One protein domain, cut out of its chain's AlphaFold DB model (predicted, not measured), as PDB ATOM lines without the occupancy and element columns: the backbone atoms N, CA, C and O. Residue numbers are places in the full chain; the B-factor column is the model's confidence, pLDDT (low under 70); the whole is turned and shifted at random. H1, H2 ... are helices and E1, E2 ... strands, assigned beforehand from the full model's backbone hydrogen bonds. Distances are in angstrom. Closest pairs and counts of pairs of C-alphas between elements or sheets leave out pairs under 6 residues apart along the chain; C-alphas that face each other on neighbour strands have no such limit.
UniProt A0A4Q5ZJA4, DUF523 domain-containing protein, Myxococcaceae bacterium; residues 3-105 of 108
ATOM      1  N   LEU A   3      26.883 -24.996 -42.080       82.62
ATOM      2  CA  LEU A   3      26.075 -24.068 -41.314       82.62
ATOM      3  C   LEU A   3      25.229 -24.834 -40.303       82.62
ATOM      4  O   LEU A   3      24.677 -25.884 -40.620       82.62
ATOM      5  N   VAL A   4      25.161 -24.345 -39.073       87.75
ATOM      6  CA  VAL A   4      24.506 -25.067 -37.975       87.75
ATOM      7  C   VAL A   4      23.622 -24.106 -37.208       87.75
ATOM      8  O   VAL A   4      24.043 -22.985 -36.919       87.75
ATOM      9  N   SER A   5      22.409 -24.534 -36.843       88.44
ATOM     10  CA  SER A   5      21.568 -23.748 -35.937       88.44
ATOM     11  C   SER A   5      22.337 -23.427 -34.646       88.44
ATOM     12  O   SER A   5      22.678 -24.328 -33.884       88.44
ATOM     13  N   ALA A   6      22.587 -22.147 -34.377       91.00
ATOM     14  CA  ALA A   6      23.400 -21.660 -33.261       91.00
ATOM     15  C   ALA A   6      22.914 -22.183 -31.896       91.00
ATOM     16  O   ALA A   6      23.710 -22.511 -31.011       91.00
ATOM     17  N   CYS A   7      21.600 -22.383 -31.751       91.12
ATOM     18  CA  CYS A   7      21.015 -22.969 -30.550       91.12
ATOM     19  C   CYS A   7      21.497 -24.401 -30.263       91.12
ATOM     20  O   CYS A   7      21.597 -24.759 -29.089       91.12
ATOM     21  N   LEU A   8      21.836 -25.187 -31.296       92.25
ATOM     22  CA  LEU A   8      22.393 -26.541 -31.174       92.25
ATOM     23  C   LEU A   8      23.839 -26.538 -30.676       92.25
ATOM     24  O   LEU A   8      24.273 -27.509 -30.057       92.25
ATOM     25  N   LEU A   9      24.565 -25.438 -30.891       92.62
ATOM     26  CA  LEU A   9      25.927 -25.252 -30.385       92.62
ATOM     27  C   LEU A   9      25.956 -24.709 -28.947       92.62
ATOM     28  O   LEU A   9      27.004 -24.711 -28.302       92.62
ATOM     29  N   GLY A  10      24.798 -24.313 -28.411       92.06
ATOM     30  CA  GLY A  10      24.655 -23.803 -27.049       92.06
ATOM     31  C   GLY A  10      24.373 -22.306 -26.954       92.06
ATOM     32  O   GLY A  10      24.300 -21.787 -25.843       92.06
ATOM     33  N   GLU A  11      24.168 -21.610 -28.072       93.62
ATOM     34  CA  GLU A  11      23.784 -20.201 -28.031       93.62
ATOM     35  C   GLU A  11      22.325 -20.042 -27.586       93.62
ATOM     36  O   GLU A  11      21.417 -20.726 -28.068       93.62
ATOM     37  N   ALA A  12      22.084 -19.122 -26.655       93.88
ATOM     38  CA  ALA A  12      20.771 -18.873 -26.066       93.88
ATOM     39  C   ALA A  12      19.859 -18.044 -26.993       93.88
ATOM     40  O   ALA A  12      19.318 -17.019 -26.596       93.88
ATOM     41  N   CYS A  13      19.720 -18.463 -28.252       91.44
ATOM     42  CA  CYS A  13      19.074 -17.692 -29.315       91.44
ATOM     43  C   CYS A  13      17.667 -18.179 -29.699       91.44
ATOM     44  O   CYS A  13      17.079 -17.668 -30.661       91.44
ATOM     45  N   ARG A  14      17.109 -19.170 -28.988       91.06
ATOM     46  CA  ARG A  14      15.711 -19.590 -29.187       91.06
ATOM     47  C   ARG A  14      14.741 -18.469 -28.812       91.06
ATOM     48  O   ARG A  14      15.093 -17.530 -28.102       91.06
ATOM     49  N   TYR A  15      13.496 -18.610 -29.260       87.19
ATOM     50  CA  TYR A  15      12.417 -17.668 -28.956       87.19
ATOM     51  C   TYR A  15      12.216 -17.464 -27.442       87.19
ATOM     52  O   TYR A  15      11.965 -16.353 -26.990       87.19
ATOM     53  N   ASP A  16      12.422 -18.514 -26.644       91.44
ATOM     54  CA  ASP A  16      12.319 -18.509 -25.182       91.44
ATOM     55  C   ASP A  16      13.599 -18.046 -24.459       91.44
ATOM     56  O   ASP A  16      13.687 -18.149 -23.235       91.44
ATOM     57  N   GLY A  17      14.604 -17.562 -25.198       90.88
ATOM     58  CA  GLY A  17      15.885 -17.123 -24.641       90.88
ATOM     59  C   GLY A  17      16.764 -18.259 -24.123       90.88
ATOM     60  O   GLY A  17      17.693 -18.013 -23.356       90.88
ATOM     61  N   ARG A  18      16.476 -19.511 -24.497       92.88
ATOM     62  CA  ARG A  18      17.265 -20.683 -24.099       92.88
ATOM     63  C   ARG A  18      18.097 -21.218 -25.259       92.88
ATOM     64  O   ARG A  18      17.887 -20.891 -26.426       92.88
ATOM     65  N   ALA A  19      19.054 -22.073 -24.928       92.69
ATOM     66  CA  ALA A  19      19.775 -22.883 -25.899       92.69
ATOM     67  C   ALA A  19      19.140 -24.275 -26.017       92.69
ATOM     68  O   ALA A  19      18.374 -24.703 -25.151       92.69
ATOM     69  N   GLN A  20      19.489 -25.007 -27.073       90.50
ATOM     70  CA  GLN A  20      19.182 -26.430 -27.206       90.50
ATOM     71  C   GLN A  20      20.442 -27.182 -27.615       90.50
ATOM     72  O   GLN A  20      20.500 -27.810 -28.667       90.50
ATOM     73  N   ARG A  21      21.474 -27.067 -26.778       92.56
ATOM     74  CA  ARG A  21      22.769 -27.694 -27.022       92.56
ATOM     75  C   ARG A  21      22.604 -29.196 -27.258       92.56
ATOM     76  O   ARG A  21      21.954 -29.873 -26.462       92.56
ATOM     77  N   SER A  22      23.214 -29.704 -28.324       91.94
ATOM     78  CA  SER A  22      23.196 -31.126 -28.667       91.94
ATOM     79  C   SER A  22      24.618 -31.667 -28.770       91.94
ATOM     80  O   SER A  22      25.351 -31.343 -29.702       91.94
ATOM     81  N   GLU A  23      25.008 -32.525 -27.825       90.94
ATOM     82  CA  GLU A  23      26.332 -33.167 -27.836       90.94
ATOM     83  C   GLU A  23      26.527 -34.065 -29.065       90.94
ATOM     84  O   GLU A  23      27.625 -34.140 -29.612       90.94
ATOM     85  N   ARG A  24      25.449 -34.677 -29.574       88.44
ATOM     86  CA  ARG A  24      25.496 -35.463 -30.815       88.44
ATOM     87  C   ARG A  24      25.861 -34.598 -32.019       88.44
ATOM     88  O   ARG A  24      26.681 -34.999 -32.841       88.44
ATOM     89  N   VAL A  25      25.279 -33.402 -32.104       86.62
ATOM     90  CA  VAL A  25      25.608 -32.427 -33.150       86.62
ATOM     91  C   VAL A  25      27.069 -32.004 -33.033       86.62
ATOM     92  O   VAL A  25      27.772 -31.984 -34.034       86.62
ATOM     93  N   LEU A  26      27.551 -31.728 -31.821       88.50
ATOM     94  CA  LEU A  26      28.941 -31.328 -31.598       88.50
ATOM     95  C   LEU A  26      29.936 -32.415 -32.015       88.50
ATOM     96  O   LEU A  26      30.898 -32.106 -32.713       88.50
ATOM     97  N   ALA A  27      29.664 -33.678 -31.679       88.12
ATOM     98  CA  ALA A  27      30.466 -34.810 -32.139       88.12
ATOM     99  C   ALA A  27      30.462 -34.930 -33.675       88.12
ATOM    100  O   ALA A  27      31.508 -35.083 -34.298       88.12
ATOM    101  N   ALA A  28      29.301 -34.778 -34.321       84.81
ATOM    102  CA  ALA A  28      29.183 -34.849 -35.781       84.81
ATOM    103  C   ALA A  28      29.887 -33.697 -36.528       84.81
ATOM    104  O   ALA A  28      30.097 -33.780 -37.747       84.81
ATOM    105  N   LEU A  29      30.224 -32.614 -35.826       87.94
ATOM    106  CA  LEU A  29      30.909 -31.438 -36.360       87.94
ATOM    107  C   LEU A  29      32.425 -31.459 -36.126       87.94
ATOM    108  O   LEU A  29      33.118 -30.574 -36.632       87.94
ATOM    109  N   GLU A  30      32.950 -32.454 -35.408       88.25
ATOM    110  CA  GLU A  30      34.378 -32.565 -35.116       88.25
ATOM    111  C   GLU A  30      35.216 -32.559 -36.410       88.25
ATOM    112  O   GLU A  30      34.910 -33.241 -37.392       88.25
ATOM    113  N   GLY A  31      36.252 -31.714 -36.441       86.75
ATOM    114  CA  GLY A  31      37.130 -31.546 -37.606       86.75
ATOM    115  C   GLY A  31      36.515 -30.799 -38.799       86.75
ATOM    116  O   GLY A  31      37.163 -30.686 -39.841       86.75
ATOM    117  N   LYS A  32      35.290 -30.265 -38.687       85.25
ATOM    118  CA  LYS A  32      34.625 -29.515 -39.764       85.25
ATOM    119  C   LYS A  32      34.716 -28.009 -39.522       85.25
ATOM    120  O   LYS A  32      34.643 -27.528 -38.398       85.25
ATOM    121  N   SER A  33      34.823 -27.235 -40.600       87.50
ATOM    122  CA  SER A  33      34.629 -25.780 -40.547       87.50
ATOM    123  C   SER A  33      33.137 -25.484 -40.374       87.50
ATOM    124  O   SER A  33      32.347 -25.840 -41.253       87.50
ATOM    125  N   VAL A  34      32.768 -24.864 -39.249       87.44
ATOM    126  CA  VAL A  34      31.379 -24.603 -38.839       87.44
ATOM    127  C   VAL A  34      31.083 -23.107 -38.829       87.44
ATOM    128  O   VAL A  34      31.895 -22.318 -38.354       87.44
ATOM    129  N   VAL A  35      29.896 -22.733 -39.307       90.31
ATOM    130  CA  VAL A  35      29.330 -21.385 -39.180       90.31
ATOM    131  C   VAL A  35      28.033 -21.478 -38.366       90.31
ATOM    132  O   VAL A  35      27.063 -22.073 -38.845       90.31
ATOM    133  N   PRO A  36      27.982 -20.944 -37.134       89.44
ATOM    134  CA  PRO A  36      26.732 -20.855 -36.386       89.44
ATOM    135  C   PRO A  36      25.788 -19.828 -37.015       89.44
ATOM    136  O   PRO A  36      26.212 -18.734 -37.382       89.44
ATOM    137  N   ILE A  37      24.493 -20.148 -37.096       88.56
ATOM    138  CA  ILE A  37      23.458 -19.165 -37.436       88.56
ATOM    139  C   ILE A  37      22.188 -19.370 -36.621       88.56
ATOM    140  O   ILE A  37      21.709 -20.487 -36.433       88.56
ATOM    141  N   CYS A  38      21.566 -18.274 -36.212       88.81
ATOM    142  CA  CYS A  38      20.147 -18.261 -35.901       88.81
ATOM    143  C   CYS A  38      19.468 -17.352 -36.927       88.81
ATOM    144  O   CYS A  38      19.650 -16.138 -36.833       88.81
ATOM    145  N   PRO A  39      18.709 -17.895 -37.897       82.56
ATOM    146  CA  PRO A  39      18.103 -17.076 -38.947       82.56
ATOM    147  C   PRO A  39      17.196 -15.983 -38.369       82.56
ATOM    148  O   PRO A  39      17.211 -14.850 -38.828       82.56
ATOM    149  N   GLU A  40      16.471 -16.301 -37.295       84.81
ATOM    150  CA  GLU A  40      15.557 -15.377 -36.618       84.81
ATOM    151  C   GLU A  40      16.295 -14.249 -35.879       84.81
ATOM    152  O   GLU A  40      15.901 -13.086 -35.960       84.81
ATOM    153  N   ALA A  41      17.393 -14.563 -35.183       86.12
ATOM    154  CA  ALA A  41      18.204 -13.535 -34.532       86.12
ATOM    155  C   ALA A  41      18.932 -12.662 -35.568       86.12
ATOM    156  O   ALA A  41      18.969 -11.444 -35.416       86.12
ATOM    157  N   ALA A  42      19.444 -13.267 -36.647       86.25
ATOM    158  CA  ALA A  42      20.065 -12.555 -37.764       86.25
ATOM    159  C   ALA A  42      19.070 -11.641 -38.503       86.25
ATOM    160  O   ALA A  42      19.458 -10.585 -38.995       86.25
ATOM    161  N   ALA A  43      17.785 -12.003 -38.521       81.81
ATOM    162  CA  ALA A  43      16.697 -11.174 -39.038       81.81
ATOM    163  C   ALA A  43      16.248 -10.056 -38.071       81.81
ATOM    164  O   ALA A  43      15.306  -9.327 -38.375       81.81
ATOM    165  N   GLY A  44      16.887  -9.905 -36.904       85.75
ATOM    166  CA  GLY A  44      16.602  -8.822 -35.958       85.75
ATOM    167  C   GLY A  44      15.370  -9.040 -35.075       85.75
ATOM    168  O   GLY A  44      14.911  -8.099 -34.435       85.75
ATOM    169  N   MET A  45      14.838 -10.265 -34.990       83.06
ATOM    170  CA  MET A  45      13.591 -10.551 -34.257       83.06
ATOM    171  C   MET A  45      13.718 -10.476 -32.724       83.06
ATOM    172  O   MET A  45      12.714 -10.580 -32.024       83.06
ATOM    173  N   GLY A  46      14.931 -10.311 -32.192       86.25
ATOM    174  CA  GLY A  46      15.191 -10.224 -30.754       86.25
ATOM    175  C   GLY A  46      15.196 -11.573 -30.021       86.25
ATOM    176  O   GLY A  46      14.836 -12.628 -30.558       86.25
ATOM    177  N   ILE A  47      15.680 -11.536 -28.777       88.94
ATOM    178  CA  ILE A  47      15.741 -12.665 -27.843       88.94
ATOM    179  C   ILE A  47      15.433 -12.117 -26.430       88.94
ATOM    180  O   ILE A  47      16.189 -11.265 -25.961       88.94
ATOM    181  N   PRO A  48      14.382 -12.585 -25.726       90.81
ATOM    182  CA  PRO A  48      13.339 -13.497 -26.199       90.81
ATOM    183  C   PRO A  48      12.438 -12.836 -27.257       90.81
ATOM    184  O   PRO A  48      12.434 -11.618 -27.416       90.81
ATOM    185  N   ARG A  49      11.658 -13.648 -27.971       89.25
ATOM    186  CA  ARG A  49      10.660 -13.208 -28.961       89.25
ATOM    187  C   ARG A  49       9.430 -14.120 -28.919       89.25
ATOM    188  O   ARG A  49       9.553 -15.266 -28.480       89.25
ATOM    189  N   PRO A  50       8.249 -13.656 -29.365       83.44
ATOM    190  CA  PRO A  50       7.108 -14.541 -29.566       83.44
ATOM    191  C   PRO A  50       7.467 -15.702 -30.509       83.44
ATOM    192  O   PRO A  50       8.297 -15.513 -31.406       83.44
ATOM    193  N   PRO A  51       6.861 -16.891 -30.336       78.31
ATOM    194  CA  PRO A  51       6.941 -17.948 -31.333       78.31
ATOM    195  C   PRO A  51       6.539 -17.409 -32.706       78.31
ATOM    196  O   PRO A  51       5.591 -16.635 -32.829       78.31
ATOM    197  N   VAL A  52       7.292 -17.807 -33.723       69.69
ATOM    198  CA  VAL A  52       7.045 -17.416 -35.109       69.69
ATOM    199  C   VAL A  52       6.337 -18.577 -35.784       69.69
ATOM    200  O   VAL A  52       6.809 -19.699 -35.671       69.69
ATOM    201  N   ASP A  53       5.250 -18.311 -36.497       67.69
ATOM    202  CA  ASP A  53       4.621 -19.264 -37.413       67.69
ATOM    203  C   ASP A  53       4.942 -18.847 -38.858       67.69
ATOM    204  O   ASP A  53       5.087 -17.658 -39.157       67.69
ATOM    205  N   LEU A  54       5.095 -19.809 -39.770       56.47
ATOM    206  CA  LEU A  54       5.430 -19.505 -41.163       56.47
ATOM    207  C   LEU A  54       4.229 -18.971 -41.948       56.47
ATOM    208  O   LEU A  54       3.162 -19.574 -41.945       56.47
ATOM    209  N   SER A  55       4.441 -17.910 -42.733       49.78
ATOM    210  CA  SER A  55       3.503 -17.467 -43.775       49.78
ATOM    211  C   SER A  55       4.240 -16.892 -44.999       49.78
ATOM    212  O   SER A  55       4.353 -15.686 -45.164       49.78
ATOM    213  N   GLY A  56       4.735 -17.777 -45.877       49.53
ATOM    214  CA  GLY A  56       5.357 -17.433 -47.172       49.53
ATOM    215  C   GLY A  56       6.744 -16.753 -47.107       49.53
ATOM    216  O   GLY A  56       7.040 -16.004 -46.184       49.53
ATOM    217  N   GLY A  57       7.606 -16.999 -48.107       54.69
ATOM    218  CA  GLY A  57       8.898 -16.303 -48.297       54.69
ATOM    219  C   GLY A  57      10.119 -17.218 -48.461       54.69
ATOM    220  O   GLY A  57      10.002 -18.423 -48.247       54.69
ATOM    221  N   THR A  58      11.277 -16.641 -48.859       47.69
ATOM    222  CA  THR A  58      12.524 -17.390 -49.125       47.69
ATOM    223  C   THR A  58      13.880 -16.693 -48.830       47.69
ATOM    224  O   THR A  58      14.032 -15.541 -49.217       47.69
ATOM    225  N   GLY A  59      14.889 -17.378 -48.243       43.81
ATOM    226  CA  GLY A  59      16.297 -16.931 -48.073       43.81
ATOM    227  C   GLY A  59      17.365 -17.988 -48.464       43.81
ATOM    228  O   GLY A  59      17.085 -19.184 -48.405       43.81
ATOM    229  N   VAL A  60      18.564 -17.554 -48.896       38.62
ATOM    230  CA  VAL A  60      19.546 -18.363 -49.670       38.62
ATOM    231  C   VAL A  60      20.977 -18.450 -49.088       38.62
ATOM    232  O   VAL A  60      21.399 -17.589 -48.322       38.62
ATOM    233  N   ASP A  61      21.686 -19.496 -49.561       36.62
ATOM    234  CA  ASP A  61      23.121 -19.863 -49.533       36.62
ATOM    235  C   ASP A  61      23.764 -20.580 -48.316       36.62
ATOM    236  O   ASP A  61      24.407 -19.893 -47.538       36.62
ATOM    237  N   VAL A  62      23.721 -21.940 -48.203       38.94
ATOM    238  CA  VAL A  62      24.740 -22.851 -47.538       38.94
ATOM    239  C   VAL A  62      24.331 -24.343 -47.360       38.94
ATOM    240  O   VAL A  62      23.165 -24.689 -47.420       38.94
ATOM    241  N   TRP A  63      25.276 -25.264 -47.095       49.44
ATOM    242  CA  TRP A  63      24.955 -26.594 -46.516       49.44
ATOM    243  C   TRP A  63      24.550 -26.448 -45.044       49.44
ATOM    244  O   TRP A  63      25.301 -25.811 -44.303       49.44
ATOM    245  N   ALA A  64      23.432 -27.043 -44.603       62.22
ATOM    246  CA  ALA A  64      22.867 -26.739 -43.285       62.22
ATOM    247  C   ALA A  64      22.437 -27.955 -42.447       62.22
ATOM    248  O   ALA A  64      21.743 -28.857 -42.916       62.22
ATOM    249  N   LEU A  65      22.817 -27.925 -41.169       65.62
ATOM    250  CA  LEU A  65      22.312 -28.783 -40.104       65.62
ATOM    251  C   LEU A  65      21.334 -27.974 -39.254       65.62
ATOM    252  O   LEU A  65      21.724 -27.024 -38.563       65.62
ATOM    253  N   LEU A  66      20.061 -28.330 -39.341       77.50
ATOM    254  CA  LEU A  66      18.970 -27.470 -38.912       77.50
ATOM    255  C   LEU A  66      18.115 -28.134 -37.830       77.50
ATOM    256  O   LEU A  66      17.906 -29.346 -37.828       77.50
ATOM    257  N   LYS A  67      17.636 -27.320 -36.882       78.50
ATOM    258  CA  LYS A  67      16.774 -27.781 -35.791       78.50
ATOM    259  C   LYS A  67      15.402 -28.231 -36.312       78.50
ATOM    260  O   LYS A  67      14.605 -27.404 -36.752       78.50
ATOM    261  N   GLU A  68      15.077 -29.508 -36.132       81.38
ATOM    262  CA  GLU A  68      13.790 -30.112 -36.487       81.38
ATOM    263  C   GLU A  68      12.615 -29.451 -35.758       81.38
ATOM    264  O   GLU A  68      12.779 -28.973 -34.626       81.38
ATOM    265  N   LYS A  69      11.423 -29.489 -36.372       84.94
ATOM    266  CA  LYS A  69      10.158 -28.908 -35.870       84.94
ATOM    267  C   LYS A  69      10.102 -27.379 -35.870       84.94
ATOM    268  O   LYS A  69       9.024 -26.815 -35.703       84.94
ATOM    269  N   SER A  70      11.232 -26.705 -36.069       83.38
ATOM    270  CA  SER A  70      11.277 -25.250 -36.189       83.38
ATOM    271  C   SER A  70      10.565 -24.784 -37.466       83.38
ATOM    272  O   SER A  70      10.791 -25.374 -38.520       83.38
ATOM    273  N   PRO A  71       9.792 -23.690 -37.421       79.94
ATOM    274  CA  PRO A  71       9.208 -23.096 -38.616       79.94
ATOM    275  C   PRO A  71      10.288 -22.640 -39.607       79.94
ATOM    276  O   PRO A  71      10.123 -22.772 -40.807       79.94
ATOM    277  N   SER A  72      11.448 -22.169 -39.153       80.44
ATOM    278  CA  SER A  72      12.540 -21.806 -40.066       80.44
ATOM    279  C   SER A  72      13.364 -23.024 -40.507       80.44
ATOM    280  O   SER A  72      13.734 -23.130 -41.671       80.44
ATOM    281  N   CYS A  73      13.631 -23.955 -39.589       84.19
ATOM    282  CA  CYS A  73      14.705 -24.948 -39.710       84.19
ATOM    283  C   CYS A  73      14.231 -26.414 -39.837       84.19
ATOM    284  O   CYS A  73      15.046 -27.296 -40.085       84.19
ATOM    285  N   GLY A  74      12.939 -26.707 -39.662       82.50
ATOM    286  CA  GLY A  74      12.410 -28.073 -39.718       82.50
ATOM    287  C   GLY A  74      12.670 -28.727 -41.073       82.50
ATOM    288  O   GLY A  74      12.600 -28.057 -42.099       82.50
ATOM    289  N   SER A  75      13.005 -30.014 -41.100       82.06
ATOM    290  CA  SER A  75      13.351 -30.721 -42.341       82.06
ATOM    291  C   SER A  75      12.327 -31.777 -42.752       82.06
ATOM    292  O   SER A  75      12.302 -32.193 -43.914       82.06
ATOM    293  N   GLN A  76      11.468 -32.170 -41.809       83.06
ATOM    294  CA  GLN A  76      10.395 -33.144 -42.005       83.06
ATOM    295  C   GLN A  76       9.061 -32.660 -41.421       83.06
ATOM    296  O   GLN A  76       7.989 -33.008 -41.931       83.06
ATOM    297  N   ARG A  77       9.111 -31.901 -40.317       86.06
ATOM    298  CA  ARG A  77       7.929 -31.337 -39.655       86.06
ATOM    299  C   ARG A  77       8.191 -29.904 -39.211       86.06
ATOM    300  O   ARG A  77       9.313 -29.566 -38.838       86.06
ATOM    301  N   VAL A  78       7.135 -29.097 -39.148       87.12
ATOM    302  CA  VAL A  78       7.177 -27.707 -38.663       87.12
ATOM    303  C   VAL A  78       5.974 -27.385 -37.789       87.12
ATOM    304  O   VAL A  78       4.898 -27.958 -37.970       87.12
ATOM    305  N   TYR A  79       6.154 -26.480 -36.828       82.44
ATOM    306  CA  TYR A  79       5.026 -25.844 -36.153       82.44
ATOM    307  C   TYR A  79       4.402 -24.781 -37.061       82.44
ATOM    308  O   TYR A  79       5.097 -23.912 -37.582       82.44
ATOM    309  N   ASP A  80       3.089 -24.881 -37.229       79.75
ATOM    310  CA  ASP A  80       2.247 -23.940 -37.957       79.75
ATOM    311  C   ASP A  80       1.009 -23.663 -37.103       79.75
ATOM    312  O   ASP A  80       0.207 -24.563 -36.824       79.75
ATOM    313  N   THR A  81       0.866 -22.425 -36.638       82.12
ATOM    314  CA  THR A  81      -0.180 -21.983 -35.703       82.12
ATOM    315  C   THR A  81      -0.204 -22.824 -34.421       82.12
ATOM    316  O   THR A  81      -1.258 -23.218 -33.922       82.12
ATOM    317  N   GLY A  82       0.984 -23.172 -33.911       79.38
ATOM    318  CA  GLY A  82       1.152 -24.025 -32.726       79.38
ATOM    319  C   GLY A  82       0.846 -25.518 -32.928       79.38
ATOM    320  O   GLY A  82       0.972 -26.298 -31.985       79.38
ATOM    321  N   VAL A  83       0.491 -25.951 -34.142       83.44
ATOM    322  CA  VAL A  83       0.238 -27.360 -34.480       83.44
ATOM    323  C   VAL A  83       1.419 -27.920 -35.271       83.44
ATOM    324  O   VAL A  83       1.847 -27.325 -36.255       83.44
ATOM    325  N   LEU A  84       1.946 -29.080 -34.868       86.44
ATOM    326  CA  LEU A  84       3.012 -29.757 -35.613       86.44
ATOM    327  C   LEU A  84       2.430 -30.425 -36.869       86.44
ATOM    328  O   LEU A  84       1.604 -31.334 -36.756       86.44
ATOM    329  N   ARG A  85       2.875 -30.008 -38.056       83.56
ATOM    330  CA  ARG A  85       2.417 -30.531 -39.354       83.56
ATOM    331  C   ARG A  85       3.584 -31.115 -40.165       83.56
ATOM    332  O   ARG A  85       4.718 -30.664 -39.993       83.56
ATOM    333  N   PRO A  86       3.342 -32.125 -41.030       86.19
ATOM    334  CA  PRO A  86       4.316 -32.530 -42.039       86.19
ATOM    335  C   PRO A  86       4.650 -31.345 -42.943       86.19
ATOM    336  O   PRO A  86       3.748 -30.634 -43.382       86.19
ATOM    337  N   GLY A  87       5.933 -31.138 -43.207       81.25
ATOM    338  CA  GLY A  87       6.406 -29.995 -43.978       81.25
ATOM    339  C   GLY A  87       7.806 -29.587 -43.557       81.25
ATOM    340  O   GLY A  87       8.322 -30.025 -42.532       81.25
ATOM    341  N   GLU A  88       8.425 -28.741 -44.356       83.00
ATOM    342  CA  GLU A  88       9.764 -28.228 -44.110       83.00
ATOM    343  C   GLU A  88       9.718 -26.731 -43.827       83.00
ATOM    344  O   GLU A  88       8.831 -26.011 -44.290       83.00
ATOM    345  N   GLY A  89      10.660 -26.277 -43.008       81.44
ATOM    346  CA  GLY A  89      10.795 -24.876 -42.672       81.44
ATOM    347  C   GLY A  89      11.279 -24.070 -43.863       81.44
ATOM    348  O   GLY A  89      11.908 -24.620 -44.769       81.44
ATOM    349  N   ILE A  90      11.014 -22.759 -43.852       77.94
ATOM    350  CA  ILE A  90      11.346 -21.879 -44.984       77.94
ATOM    351  C   ILE A  90      12.826 -22.022 -45.349       77.94
ATOM    352  O   ILE A  90      13.140 -22.224 -46.516       77.94
ATOM    353  N   THR A  91      13.739 -22.004 -44.374       78.31
ATOM    354  CA  THR A  91      15.173 -22.167 -44.647       78.31
ATOM    355  C   THR A  91      15.460 -23.530 -45.280       78.31
ATOM    356  O   THR A  91      16.157 -23.594 -46.286       78.31
ATOM    357  N   THR A  92      14.896 -24.622 -44.755       78.62
ATOM    358  CA  THR A  92      15.121 -25.971 -45.304       78.62
ATOM    359  C   THR A  92      14.627 -26.115 -46.740       78.62
ATOM    360  O   THR A  92      15.373 -26.626 -47.580       78.62
ATOM    361  N   ALA A  93      13.415 -25.635 -47.033       77.00
ATOM    362  CA  ALA A  93      12.799 -25.742 -48.355       77.00
ATOM    363  C   ALA A  93      13.674 -25.145 -49.459       77.00
ATOM    364  O   ALA A  93      13.729 -25.625 -50.589       77.00
ATOM    365  N   LEU A  94      14.416 -24.104 -49.112       76.75
ATOM    366  CA  LEU A  94      15.136 -23.288 -50.079       76.75
ATOM    367  C   LEU A  94      16.546 -23.732 -50.285       76.75
ATOM    368  O   LEU A  94      17.031 -23.727 -51.411       76.75
ATOM    369  N   LEU A  95      17.170 -24.192 -49.212       77.88
ATOM    370  CA  LEU A  95      18.412 -24.918 -49.337       77.88
ATOM    371  C   LEU A  95      18.210 -26.144 -50.236       77.88
ATOM    372  O   LEU A  95      19.007 -26.360 -51.143       77.88
ATOM    373  N   ARG A  96      17.108 -26.888 -50.067       81.56
ATOM    374  CA  ARG A  96      16.788 -28.030 -50.937       81.56
ATOM    375  C   ARG A  96      16.467 -27.625 -52.376       81.56
ATOM    376  O   ARG A  96      16.983 -28.264 -53.290       81.56
ATOM    377  N   ALA A  97      15.669 -26.577 -52.593       75.88
ATOM    378  CA  ALA A  97      15.353 -26.082 -53.939       75.88
ATOM    379  C   ALA A  97      16.605 -25.641 -54.724       75.88
ATOM    380  O   ALA A  97      16.648 -25.786 -55.943       75.88
ATOM    381  N   ASP A  98      17.637 -25.170 -54.022       77.81
ATOM    382  CA  ASP A  98      18.936 -24.775 -54.581       77.81
ATOM    383  C   ASP A  98      19.950 -25.944 -54.656       77.81
ATOM    384  O   ASP A  98      21.148 -25.751 -54.850       77.81
ATOM    385  N   GLY A  99      19.495 -27.189 -54.470       74.62
ATOM    386  CA  GLY A  99      20.331 -28.388 -54.593       74.62
ATOM    387  C   GLY A  99      21.288 -28.631 -53.420       74.62
ATOM    388  O   GLY A  99      22.261 -29.376 -53.562       74.62
ATOM    389  N   ARG A 100      21.047 -28.016 -52.255       78.00
ATOM    390  CA  ARG A 100      21.884 -28.159 -51.054       78.00
ATOM    391  C   ARG A 100      21.326 -29.233 -50.124       78.00
ATOM    392  O   ARG A 100      20.118 -29.384 -49.944       78.00
ATOM    393  N   THR A 101      22.232 -29.954 -49.472       78.31
ATOM    394  CA  THR A 101      21.869 -30.974 -48.486       78.31
ATOM    395  C   THR A 101      21.493 -30.319 -47.159       78.31
ATOM    396  O   THR A 101      22.289 -29.572 -46.582       78.31
ATOM    397  N   VAL A 102      20.300 -30.646 -46.661       75.81
ATOM    398  CA  VAL A 102      19.840 -30.291 -45.315       75.81
ATOM    399  C   VAL A 102      19.677 -31.561 -44.503       75.81
ATOM    400  O   VAL A 102      18.984 -32.484 -44.932       75.81
ATOM    401  N   VAL A 103      20.312 -31.586 -43.336       79.56
ATOM    402  CA  VAL A 103      20.240 -32.699 -42.387       79.56
ATOM    403  C   VAL A 103      19.544 -32.208 -41.123       79.56
ATOM    404  O   VAL A 103      19.808 -31.098 -40.655       79.56
ATOM    405  N   SER A 104      18.640 -33.024 -40.590       79.00
ATOM    406  CA  SER A 104      18.000 -32.778 -39.302       79.00
ATOM    407  C   SER A 104      18.959 -33.050 -38.150       79.00
ATOM    408  O   SER A 104      19.739 -34.003 -38.198       79.00
ATOM    409  N   ASP A 105      18.835 -32.303 -37.053       74.12
ATOM    410  CA  ASP A 105      19.469 -32.702 -35.795       74.12
ATOM    411  C   ASP A 105      18.970 -34.060 -35.274       74.12
ATOM    412  O   ASP A 105      19.687 -34.686 -34.494       74.12
TER     413      ASP A 105
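What this domain is: This is residues 3 to 105 of the 108 residues of the protein "DUF523 domain-containing protein" of Myxococcaceae bacterium (UniProt A0A4Q5ZJA4). What is the main picture? A small twisted sheet of four short parallel strands, in the order E2, E1, E3, E6, has short helices and long loops round it, while a separate two-stranded hairpin, E4 and E5, stands away from it towards one end of the longest axis. H1 and H2 lie by the sheet on the way from E1 to E2, H4 packs beside E3 and E6, and the unnamed residues 43 to 63 run round the outside. What is it built of? The 103 printed residues have four named helices and six named strands, in the order E1 H1 H2 E2 H3 E3 E4 E5 H4 E6, and only 43 residues are in named elements, of mixed class, 22 in helices and 21 in strands. How large is it? It is compact, with a radius of gyration of the C-alphas of 12.8 A and spans of 38 by 32 by 23 A.

How they stand to each other: How are the strands of the larger sheet joined? Edge strand E2, residues 34 to 37, is parallel to inner strand E1, residues 3 to 5, at 44 degrees, with N 4 and O 35 within hydrogen-bond range at 3.0 A. E1 is parallel to inner strand E3, residues 64 to 66, at 10 degrees, with N 65 and O 3 at 2.8 A. E3 is parallel to edge strand E6, residues 102 to 104, at 28 degrees, with N 66 and O 103 at 3.1 A. Which helices are on this sheet? H1, residues 6 to 9, and H2, residues 23 to 28, only graze it, H2 only just, with 5 pairs of C-alphas within 10 A; the two helices only just touch, with 3 pairs within 8 A, the closest C-alphas being those of Leu 9 and Leu 26 at 6.9 A. H4, residues 90 to 97, is on it at a height over the sheet of 8.8 A and only just over none of its strands, with 2 C-alphas falling on E3 and 2 on E6; its closest C-alphas to E6 are those of Thr 92 and Val 102, 6.4 A apart. H3, residues 39 to 42, is not on it, with 1 pair within 10 A. How do the strands and helices alternate? E1, H1 H2, E2 form a strand-helix-strand unit, two parallel neighbour strands with helices between them in the chain, and its crossover is right-handed. E2, H3, E3 form a split unit, with E1 between the two strands in the sheet, also right-handed. Every O i to N i+4 pair in H2 and H4 is within hydrogen-bond range, while H1 and H3 are too short for such a pair. Where is the second sheet? E4, residues 77 to 80, and E5, residues 83 to 86, form an antiparallel hairpin at 142 degrees, with N 78 and O 85 at 3.0 A and N 85 and O 78 at 2.9 A. Both are apart from E1, E2, E3 and E6.

Where its parts are: Where does the first element begin and the last end? C-alpha 3 of E1 is at (26.075, -24.068, -41.314), and C-alpha 104 of E6 is at (18.000, -32.778, -39.302). How long are the longer elements? H4 runs 10.7 A from first to last C-alpha, from (11.346, -21.879, -44.984); E5 measures 10.0 A, E2 9.7 A, E4 9.5 A and H2 8.6 A. And the shorter ones? E1 measures 7.0 A, E6 6.8 A, E3 5.9 A, H1 5.2 A and H3 5.1 A.

The domain as a whole: How far does it reach? The two C-alphas farthest apart are those of Gly 31 and Thr 81, 38.6 A. Is the printed part whole, and which links are long? It has no cut, and the links H1 to H2, of 13 residues, and H3 to E3, of 21, are long. Where is confidence low? The mean pLDDT of the printed part is 80.4, and residues 52 to 65, of which 64 to 65 belong to E3, are under 70.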